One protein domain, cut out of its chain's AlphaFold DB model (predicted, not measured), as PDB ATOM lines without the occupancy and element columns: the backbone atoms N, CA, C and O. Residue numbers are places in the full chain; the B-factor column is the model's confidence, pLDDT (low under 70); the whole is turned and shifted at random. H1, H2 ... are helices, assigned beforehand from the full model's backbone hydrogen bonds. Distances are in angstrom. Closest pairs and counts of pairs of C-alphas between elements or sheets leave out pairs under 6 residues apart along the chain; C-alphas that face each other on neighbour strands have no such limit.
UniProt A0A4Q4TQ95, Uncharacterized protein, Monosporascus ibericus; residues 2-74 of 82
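This is residues 2 to 74 of the 82 residues of an uncharacterized protein of Monosporascus ibericus (UniProt A0A4Q4TQ95). There is little regular structure here: two short helices, H1 and H2, make a small corner near the beginning, and a long unnamed stretch, residues 14 to 54, leads across to one longer helix, H3, which sticks out at the far end. No core joins the two ends. Of the 73 printed residues, 28 are in the named helices H1, H2 and H3, in that order; there is no named strand, and the class is all helix. The whole is extended, with a radius of gyration of the C-alphas of 21.1 A and spans of 55 by 37 by 22 A.

H1, residues 2 to 7, and H2, residues 10 to 13, are close but not clearly touching; their closest C-alphas, those of Ile 5 and Ile 11, are 7.2 A apart. H3, residues 55 to 72, is apart from H1 and from H2. In H1 and H3 every O i to N i+4 pair is within hydrogen-bond range; H2 is too short for such a pair.

H1 begins at C-alpha 2 (9.459, -40.154, -33.046). H3, 25.8 A from first to last C-alpha, ends at C-alpha 72 (32.867, -18.284, -0.835).

The two C-alphas farthest apart, those of Ser 20 and Asp 74, are 59.3 A apart. The printed part has no cut; the link from H1 to H2 is tight, and that from H2 to H3, 41 residues, is long. Residues 15 to 31 and 46 to 74 stand free. The mean pLDDT of the printed part is 72.4, and residues 31 to 53, 55 and 71 to 74 are under 70.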
ATOM      1  N   LEU A   2       9.413 -40.905 -34.324       80.50
ATOM      2  CA  LEU A   2       9.459 -40.154 -33.046       80.50
ATOM      3  C   LEU A   2       9.611 -38.633 -33.240       80.50
ATOM      4  O   LEU A   2       8.905 -37.861 -32.596       80.50
ATOM      5  N   GLY A   3      10.473 -38.204 -34.168       84.06
ATOM      6  CA  GLY A   3      10.661 -36.782 -34.482       84.06
ATOM      7  C   GLY A   3       9.413 -36.102 -35.058       84.06
ATOM      8  O   GLY A   3       9.184 -34.924 -34.806       84.06
ATOM      9  N   ASP A   4       8.565 -36.848 -35.768       86.38
ATOM     10  CA  ASP A   4       7.327 -36.322 -36.356       86.38
ATOM     11  C   ASP A   4       6.260 -36.096 -35.276       86.38
ATOM     12  O   ASP A   4       5.560 -35.090 -35.298       86.38
ATOM     13  N   ILE A   5       6.203 -36.975 -34.268       86.81
ATOM     14  CA  ILE A   5       5.328 -36.820 -33.093       86.81
ATOM     15  C   ILE A   5       5.742 -35.594 -32.275       86.81
ATOM     16  O   ILE A   5       4.887 -34.834 -31.829       86.81
ATOM     17  N   GLN A   6       7.047 -35.375 -32.087       85.75
ATOM     18  CA  GLN A   6       7.545 -34.194 -31.378       85.75
ATOM     19  C   GLN A   6       7.174 -32.901 -32.113       85.75
ATOM     20  O   GLN A   6       6.629 -31.988 -31.495       85.75
ATOM     21  N   LYS A   7       7.381 -32.852 -33.436       88.25
ATOM     22  CA  LYS A   7       7.002 -31.704 -34.275       88.25
ATOM     23  C   LYS A   7       5.491 -31.455 -34.298       88.25
ATOM     24  O   LYS A   7       5.072 -30.306 -34.358       88.25
ATOM     25  N   ALA A   8       4.679 -32.507 -34.208       85.19
ATOM     26  CA  ALA A   8       3.219 -32.418 -34.234       85.19
ATOM     27  C   ALA A   8       2.572 -31.958 -32.909       85.19
ATOM     28  O   ALA A   8       1.349 -31.930 -32.823       85.19
ATOM     29  N   GLY A   9       3.351 -31.601 -31.878       88.44
ATOM     30  CA  GLY A   9       2.828 -31.177 -30.566       88.44
ATOM     31  C   GLY A   9       3.013 -32.207 -29.444       88.44
ATOM     32  O   GLY A   9       2.424 -32.086 -28.366       88.44
ATOM     33  N   GLY A  10       3.846 -33.221 -29.680       87.75
ATOM     34  CA  GLY A  10       4.216 -34.233 -28.699       87.75
ATOM     35  C   GLY A  10       3.060 -35.155 -28.313       87.75
ATOM     36  O   GLY A  10       2.067 -35.305 -29.020       87.75
ATOM     37  N   ILE A  11       3.178 -35.774 -27.141       85.75
ATOM     38  CA  ILE A  11       2.188 -36.720 -26.592       85.75
ATOM     39  C   ILE A  11       0.768 -36.140 -26.497       85.75
ATOM     40  O   ILE A  11      -0.195 -36.898 -26.565       85.75
ATOM     41  N   LYS A  12       0.620 -34.814 -26.379       86.56
ATOM     42  CA  LYS A  12      -0.689 -34.143 -26.321       86.56
ATOM     43  C   LYS A  12      -1.433 -34.153 -27.660       86.56
ATOM     44  O   LYS A  12      -2.652 -34.031 -27.662       86.56
ATOM     45  N   ALA A  13      -0.718 -34.311 -28.773       88.31
ATOM     46  CA  ALA A  13      -1.303 -34.405 -30.107       88.31
ATOM     47  C   ALA A  13      -1.778 -35.828 -30.457       88.31
ATOM     48  O   ALA A  13      -2.424 -36.035 -31.484       88.31
ATOM     49  N   LEU A  14      -1.465 -36.825 -29.622       86.50
ATOM     50  CA  LEU A  14      -1.862 -38.209 -29.852       86.50
ATOM     51  C   LEU A  14      -3.289 -38.457 -29.348       86.50
ATOM     52  O   LEU A  14      -3.660 -38.081 -28.237       86.50
ATOM     53  N   LYS A  15      -4.094 -39.151 -30.159       89.25
ATOM     54  CA  LYS A  15      -5.442 -39.579 -29.774       89.25
ATOM     55  C   LYS A  15      -5.367 -40.709 -28.746       89.25
ATOM     56  O   LYS A  15      -4.588 -41.650 -28.894       89.25
ATOM     57  N   LYS A  16      -6.240 -40.657 -27.738       90.75
ATOM     58  CA  LYS A  16      -6.413 -41.753 -26.781       90.75
ATOM     59  C   LYS A  16      -7.041 -42.966 -27.475       90.75
ATOM     60  O   LYS A  16      -8.088 -42.844 -28.109       90.75
ATOM     61  N   VAL A  17      -6.397 -44.120 -27.340       91.69
ATOM     62  CA  VAL A  17      -6.853 -45.401 -27.896       91.69
ATOM     63  C   VAL A  17      -7.408 -46.271 -26.769       91.69
ATOM     64  O   VAL A  17      -6.984 -46.143 -25.617       91.69
ATOM     65  N   ASP A  18      -8.381 -47.122 -27.098       94.81
ATOM     66  CA  ASP A  18      -8.938 -48.086 -26.154       94.81
ATOM     67  C   ASP A  18      -7.862 -49.055 -25.643       94.81
ATOM     68  O   ASP A  18      -6.973 -49.470 -26.388       94.81
ATOM     69  N   ARG A  19      -7.948 -49.438 -24.364       89.94
ATOM     70  CA  ARG A  19      -6.915 -50.251 -23.712       89.94
ATOM     71  C   ARG A  19      -6.763 -51.635 -24.348       89.94
ATOM     72  O   ARG A  19      -5.645 -52.138 -24.380       89.94
ATOM     73  N   SER A  20      -7.833 -52.216 -24.890       93.81
ATOM     74  CA  SER A  20      -7.779 -53.520 -25.569       93.81
ATOM     75  C   SER A  20      -6.959 -53.494 -26.863       93.81
ATOM     76  O   SER A  20      -6.453 -54.524 -27.297       93.81
ATOM     77  N   GLN A  21      -6.794 -52.316 -27.466       92.50
ATOM     78  CA  GLN A  21      -6.054 -52.124 -28.711       92.50
ATOM     79  C   GLN A  21      -4.602 -51.687 -28.471       92.50
ATOM     80  O   GLN A  21      -3.821 -51.575 -29.421       92.50
ATOM     81  N   ILE A  22      -4.216 -51.425 -27.216       89.88
ATOM     82  CA  ILE A  22      -2.849 -51.029 -26.875       89.88
ATOM     83  C   ILE A  22      -1.937 -52.246 -27.005       89.88
ATOM     84  O   ILE A  22      -2.066 -53.232 -26.284       89.88
ATOM     85  N   ARG A  23      -0.949 -52.143 -27.895       89.81
ATOM     86  CA  ARG A  23       0.152 -53.101 -27.940       89.81
ATOM     87  C   ARG A  23       1.152 -52.751 -26.845       89.81
ATOM     88  O   ARG A  23       1.892 -51.778 -26.983       89.81
ATOM     89  N   ASP A  24       1.171 -53.537 -25.774       87.06
ATOM     90  CA  ASP A  24       2.118 -53.335 -24.681       87.06
ATOM     91  C   ASP A  24       3.561 -53.554 -25.166       87.06
ATOM     92  O   ASP A  24       3.913 -54.597 -25.724       87.06
ATOM     93  N   ARG A  25       4.384 -52.518 -25.001       84.88
ATOM     94  CA  ARG A  25       5.825 -52.517 -25.283       84.88
ATOM     95  C   ARG A  25       6.629 -51.993 -24.092       84.88
ATOM     96  O   ARG A  25       7.777 -51.602 -24.267       84.88
ATOM     97  N   SER A  26       6.044 -51.977 -22.896       81.38
ATOM     98  CA  SER A  26       6.698 -51.502 -21.671       81.38
ATOM     99  C   SER A  26       7.951 -52.310 -21.308       81.38
ATOM    100  O   SER A  26       8.907 -51.745 -20.792       81.38
ATOM    101  N   GLY A  27       7.983 -53.602 -21.646       81.31
ATOM    102  CA  GLY A  27       9.158 -54.467 -21.490       81.31
ATOM    103  C   GLY A  27      10.157 -54.416 -22.651       81.31
ATOM    104  O   GLY A  27      11.116 -55.185 -22.659       81.31
ATOM    105  N   ALA A  28       9.940 -53.571 -23.665       81.56
ATOM    106  CA  ALA A  28      10.903 -53.436 -24.747       81.56
ATOM    107  C   ALA A  28      12.165 -52.745 -24.219       81.56
ATOM    108  O   ALA A  28      12.102 -51.621 -23.722       81.56
ATOM    109  N   ALA A  29      13.317 -53.399 -24.377       74.19
ATOM    110  CA  ALA A  29      14.608 -52.758 -24.183       74.19
ATOM    111  C   ALA A  29      14.770 -51.670 -25.256       74.19
ATOM    112  O   ALA A  29      15.154 -51.943 -26.395       74.19
ATOM    113  N   ILE A  30      14.405 -50.433 -24.919       72.69
ATOM    114  CA  ILE A  30      14.733 -49.277 -25.744       72.69
ATOM    115  C   ILE A  30      16.253 -49.108 -25.712       72.69
ATOM    116  O   ILE A  30      16.852 -48.937 -24.652       72.69
ATOM    117  N   GLY A  31      16.899 -49.216 -26.873       61.84
ATOM    118  CA  GLY A  31      18.324 -48.926 -26.999       61.84
ATOM    119  C   GLY A  31      18.583 -47.483 -26.570       61.84
ATOM    120  O   GLY A  31      18.147 -46.553 -27.241       61.84
ATOM    121  N   GLY A  32      19.226 -47.325 -25.415       63.03
ATOM    122  CA  GLY A  32      19.380 -46.049 -24.719       63.03
ATOM    123  C   GLY A  32      19.643 -46.267 -23.232       63.03
ATOM    124  O   GLY A  32      18.999 -45.657 -22.388       63.03
ATOM    125  N   SER A  33      20.543 -47.200 -22.912       50.31
ATOM    126  CA  SER A  33      21.086 -47.331 -21.564       50.31
ATOM    127  C   SER A  33      22.128 -46.232 -21.404       50.31
ATOM    128  O   SER A  33      23.267 -46.382 -21.846       50.31
ATOM    129  N   ASP A  34      21.721 -45.112 -20.815       56.88
ATOM    130  CA  ASP A  34      22.563 -43.946 -20.520       56.88
ATOM    131  C   ASP A  34      23.520 -44.232 -19.360       56.88
ATOM    132  O   ASP A  34      23.691 -43.447 -18.431       56.88
ATOM    133  N   THR A  35      24.069 -45.441 -19.324       52.03
ATOM    134  CA  THR A  35      24.644 -45.920 -18.086       52.03
ATOM    135  C   THR A  35      26.050 -45.395 -17.835       52.03
ATOM    136  O   THR A  35      26.566 -45.695 -16.776       52.03
ATOM    137  N   GLY A  36      26.631 -44.532 -18.678       54.84
ATOM    138  CA  GLY A  36      27.935 -43.911 -18.417       54.84
ATOM    139  C   GLY A  36      28.314 -42.831 -19.405       54.84
ATOM    140  O   GLY A  36      27.453 -42.435 -20.190       54.84
ATOM    141  N   PRO A  37      29.527 -42.267 -19.275       58.69
ATOM    142  CA  PRO A  37      29.787 -40.849 -19.496       58.69
ATOM    143  C   PRO A  37      29.321 -40.453 -20.891       58.69
ATOM    144  O   PRO A  37      29.941 -40.833 -21.877       58.69
ATOM    145  N   HIS A  38      28.163 -39.790 -20.929       52.25
ATOM    146  CA  HIS A  38      27.343 -39.523 -22.110       52.25
ATOM    147  C   HIS A  38      27.376 -40.665 -23.142       52.25
ATOM    148  O   HIS A  38      28.156 -40.653 -24.093       52.25
ATOM    149  N   GLY A  39      26.489 -41.647 -22.956       51.50
ATOM    150  CA  GLY A  39      26.232 -42.702 -23.938       51.50
ATOM    151  C   GLY A  39      26.816 -44.083 -23.640       51.50
ATOM    152  O   GLY A  39      26.810 -44.927 -24.533       51.50
ATOM    153  N   SER A  40      27.308 -44.372 -22.434       51.19
ATOM    154  CA  SER A  40      27.900 -45.694 -22.195       51.19
ATOM    155  C   SER A  40      27.814 -46.193 -20.774       51.19
ATOM    156  O   SER A  40      28.784 -46.060 -20.057       51.19
ATOM    157  N   GLY A  41      26.759 -46.908 -20.386       53.50
ATOM    158  CA  GLY A  41      27.020 -48.139 -19.623       53.50
ATOM    159  C   GLY A  41      27.393 -48.114 -18.131       53.50
ATOM    160  O   GLY A  41      26.910 -48.929 -17.348       53.50
ATOM    161  N   LEU A  42      28.357 -47.283 -17.781       47.28
ATOM    162  CA  LEU A  42      29.314 -47.469 -16.732       47.28
ATOM    163  C   LEU A  42      29.290 -46.313 -15.716       47.28
ATOM    164  O   LEU A  42      29.362 -45.139 -16.100       47.28
ATOM    165  N   PRO A  43      29.277 -46.625 -14.406       50.00
ATOM    166  CA  PRO A  43      29.498 -45.606 -13.392       50.00
ATOM    167  C   PRO A  43      30.823 -44.878 -13.678       50.00
ATOM    168  O   PRO A  43      31.753 -45.495 -14.210       50.00
ATOM    169  N   PRO A  44      30.927 -43.575 -13.351       55.84
ATOM    170  CA  PRO A  44      32.140 -42.802 -13.591       55.84
ATOM    171  C   PRO A  44      33.354 -43.554 -13.042       55.84
ATOM    172  O   PRO A  44      33.328 -44.055 -11.913       55.84
ATOM    173  N   ALA A  45      34.395 -43.667 -13.871       54.62
ATOM    174  CA  ALA A  45      35.620 -44.374 -13.524       54.62
ATOM    175  C   ALA A  45      36.138 -43.859 -12.171       54.62
ATOM    176  O   ALA A  45      36.482 -42.686 -12.033       54.62
ATOM    177  N   GLY A  46      36.115 -44.737 -11.163       53.31
ATOM    178  CA  GLY A  46      36.447 -44.416  -9.773       53.31
ATOM    179  C   GLY A  46      35.412 -44.874  -8.740       53.31
ATOM    180  O   GLY A  46      35.745 -44.946  -7.562       53.31
ATOM    181  N   VAL A  47      34.189 -45.238  -9.147       50.09
ATOM    182  CA  VAL A  47      33.165 -45.771  -8.227       50.09
ATOM    183  C   VAL A  47      33.011 -47.279  -8.433       50.09
ATOM    184  O   VAL A  47      32.238 -47.738  -9.272       50.09
ATOM    185  N   ALA A  48      33.775 -48.061  -7.672       41.81
ATOM    186  CA  ALA A  48      33.554 -49.499  -7.547       41.81
ATOM    187  C   ALA A  48      32.236 -49.765  -6.786       41.81
ATOM    188  O   ALA A  48      31.974 -49.096  -5.782       41.81
ATOM    189  N   PRO A  49      31.406 -50.744  -7.203       47.22
ATOM    190  CA  PRO A  49      30.205 -51.135  -6.477       47.22
ATOM    191  C   PRO A  49      30.620 -52.017  -5.294       47.22
ATOM    192  O   PRO A  49      30.543 -53.239  -5.339       47.22
ATOM    193  N   GLY A  50      31.152 -51.396  -4.249       51.22
ATOM    194  CA  GLY A  50      31.642 -52.126  -3.087       51.22
ATOM    195  C   GLY A  50      32.402 -51.217  -2.142       51.22
ATOM    196  O   GLY A  50      33.621 -51.130  -2.214       51.22
ATOM    197  N   GLY A  51      31.686 -50.536  -1.254       42.81
ATOM    198  CA  GLY A  51      32.303 -49.761  -0.181       42.81
ATOM    199  C   GLY A  51      31.342 -48.715   0.358       42.81
ATOM    200  O   GLY A  51      30.831 -47.911  -0.409       42.81
ATOM    201  N   GLY A  52      31.050 -48.787   1.656       49.69
ATOM    202  CA  GLY A  52      29.982 -48.063   2.346       49.69
ATOM    203  C   GLY A  52      29.930 -46.543   2.136       49.69
ATOM    204  O   GLY A  52      30.947 -45.878   1.960       49.69
ATOM    205  N   GLY A  53      28.704 -46.021   2.220       57.16
ATOM    206  CA  GLY A  53      28.352 -44.604   2.097       57.16
ATOM    207  C   GLY A  53      27.203 -44.451   1.109       57.16
ATOM    208  O   GLY A  53      27.426 -44.314  -0.090       57.16
ATOM    209  N   GLY A  54      25.965 -44.582   1.588       71.06
ATOM    210  CA  GLY A  54      24.779 -44.630   0.731       71.06
ATOM    211  C   GLY A  54      24.560 -43.326  -0.041       71.06
ATOM    212  O   GLY A  54      25.164 -42.297   0.250       71.06
ATOM    213  N   MET A  55      23.631 -43.339  -1.000       69.44
ATOM    214  CA  MET A  55      23.221 -42.158  -1.784       69.44
ATOM    215  C   MET A  55      22.980 -40.901  -0.921       69.44
ATOM    216  O   MET A  55      23.230 -39.786  -1.372       69.44
ATOM    217  N   ALA A  56      22.540 -41.080   0.329       72.25
ATOM    218  CA  ALA A  56      22.356 -40.011   1.306       72.25
ATOM    219  C   ALA A  56      23.670 -39.327   1.731       72.25
ATOM    220  O   ALA A  56      23.714 -38.100   1.796       72.25
ATOM    221  N   ASP A  57      24.747 -40.082   1.954       71.06
ATOM    222  CA  ASP A  57      26.067 -39.538   2.300       71.06
ATOM    223  C   ASP A  57      26.690 -38.802   1.107       71.06
ATOM    224  O   ASP A  57      27.245 -37.710   1.250       71.06
ATOM    225  N   ALA A  58      26.520 -39.351  -0.100       77.69
ATOM    226  CA  ALA A  58      26.934 -38.689  -1.336       77.69
ATOM    227  C   ALA A  58      26.172 -37.370  -1.556       77.69
ATOM    228  O   ALA A  58      26.761 -36.360  -1.950       77.69
ATOM    229  N   LEU A  59      24.871 -37.356  -1.247       78.62
ATOM    230  CA  LEU A  59      24.041 -36.158  -1.318       78.62
ATOM    231  C   LEU A  59      24.439 -35.123  -0.256       78.62
ATOM    232  O   LEU A  59      24.535 -33.939  -0.579       78.62
ATOM    233  N   ALA A  60      24.722 -35.547   0.978       81.25
ATOM    234  CA  ALA A  60      25.176 -34.664   2.052       81.25
ATOM    235  C   ALA A  60      26.519 -33.997   1.706       81.25
ATOM    236  O   ALA A  60      26.651 -32.775   1.812       81.25
ATOM    237  N   ALA A  61      27.481 -34.772   1.194       77.88
ATOM    238  CA  ALA A  61      28.770 -34.257   0.741       77.88
ATOM    239  C   ALA A  61      28.625 -33.286  -0.446       77.88
ATOM    240  O   ALA A  61      29.301 -32.255  -0.502       77.88
ATOM    241  N   ALA A  62      27.720 -33.570  -1.389       80.12
ATOM    242  CA  ALA A  62      27.421 -32.668  -2.501       80.12
ATOM    243  C   ALA A  62      26.783 -31.350  -2.025       80.12
ATOM    244  O   ALA A  62      27.154 -30.275  -2.505       80.12
ATOM    245  N   LEU A  63      25.876 -31.406  -1.043       84.81
ATOM    246  CA  LEU A  63      25.257 -30.216  -0.453       84.81
ATOM    247  C   LEU A  63      26.279 -29.341   0.280       84.81
ATOM    248  O   LEU A  63      26.258 -28.122   0.117       84.81
ATOM    249  N   GLN A  64      27.186 -29.946   1.050       81.50
ATOM    250  CA  GLN A  64      28.254 -29.227   1.752       81.50
ATOM    251  C   GLN A  64      29.214 -28.540   0.775       81.50
ATOM    252  O   GLN A  64      29.510 -27.358   0.945       81.50
ATOM    253  N   LYS A  65      29.627 -29.232  -0.299       80.81
ATOM    254  CA  LYS A  65      30.447 -28.643  -1.373       80.81
ATOM    255  C   LYS A  65      29.747 -27.461  -2.049       80.81
ATOM    256  O   LYS A  65      30.376 -26.433  -2.287       80.81
ATOM    257  N   ARG A  66      28.440 -27.571  -2.321       82.94
ATOM    258  CA  ARG A  66      27.650 -26.466  -2.888       82.94
ATOM    259  C   ARG A  66      27.532 -25.294  -1.912       82.94
ATOM    260  O   ARG A  66      27.654 -24.153  -2.335       82.94
ATOM    261  N   LYS A  67      27.319 -25.566  -0.621       80.94
ATOM    262  CA  LYS A  67      27.239 -24.538   0.425       80.94
ATOM    263  C   LYS A  67      28.551 -23.759   0.560       80.94
ATOM    264  O   LYS A  67      28.496 -22.541   0.650       80.94
ATOM    265  N   ALA A  68      29.697 -24.443   0.534       74.31
ATOM    266  CA  ALA A  68      31.008 -23.794   0.556       74.31
ATOM    267  C   ALA A  68      31.200 -22.889  -0.670       74.31
ATOM    268  O   ALA A  68      31.437 -21.702  -0.507       74.31
ATOM    269  N   LYS A  69      30.949 -23.403  -1.883       76.94
ATOM    270  CA  LYS A  69      31.061 -22.615  -3.121       76.94
ATOM    271  C   LYS A  69      30.180 -21.361  -3.125       76.94
ATOM    272  O   LYS A  69      30.622 -20.323  -3.596       76.94
ATOM    273  N   VAL A  70      28.942 -21.459  -2.633       77.75
ATOM    274  CA  VAL A  70      28.017 -20.314  -2.564       77.75
ATOM    275  C   VAL A  70      28.490 -19.287  -1.542       77.75
ATOM    276  O   VAL A  70      28.542 -18.115  -1.876       77.75
ATOM    277  N   ARG A  71      28.880 -19.717  -0.335       68.62
ATOM    278  CA  ARG A  71      29.403 -18.811   0.696       68.62
ATOM    279  C   ARG A  71      30.680 -18.107   0.238       68.62
ATOM    280  O   ARG A  71      30.823 -16.916   0.443       68.62
ATOM    281  N   ASP A  72      31.590 -18.840  -0.390       63.31
ATOM    282  CA  ASP A  72      32.867 -18.284  -0.835       63.31
ATOM    283  C   ASP A  72      32.695 -17.386  -2.088       63.31
ATOM    284  O   ASP A  72      33.586 -16.608  -2.396       63.31
ATOM    285  N   SER A  73      31.546 -17.445  -2.786       60.09
ATOM    286  CA  SER A  73      31.175 -16.485  -3.850       60.09
ATOM    287  C   SER A  73      30.460 -15.228  -3.321       60.09
ATOM    288  O   SER A  73      30.162 -14.342  -4.110       60.09
ATOM    289  N   ASP A  74      30.135 -15.177  -2.024       62.78
ATOM    290  CA  ASP A  74      29.356 -14.105  -1.374       62.78
ATOM    291  C   ASP A  74      30.250 -13.146  -0.553       62.78
ATOM    292  O   ASP A  74      29.797 -12.097  -0.113       62.78
TER     293      ASP A  74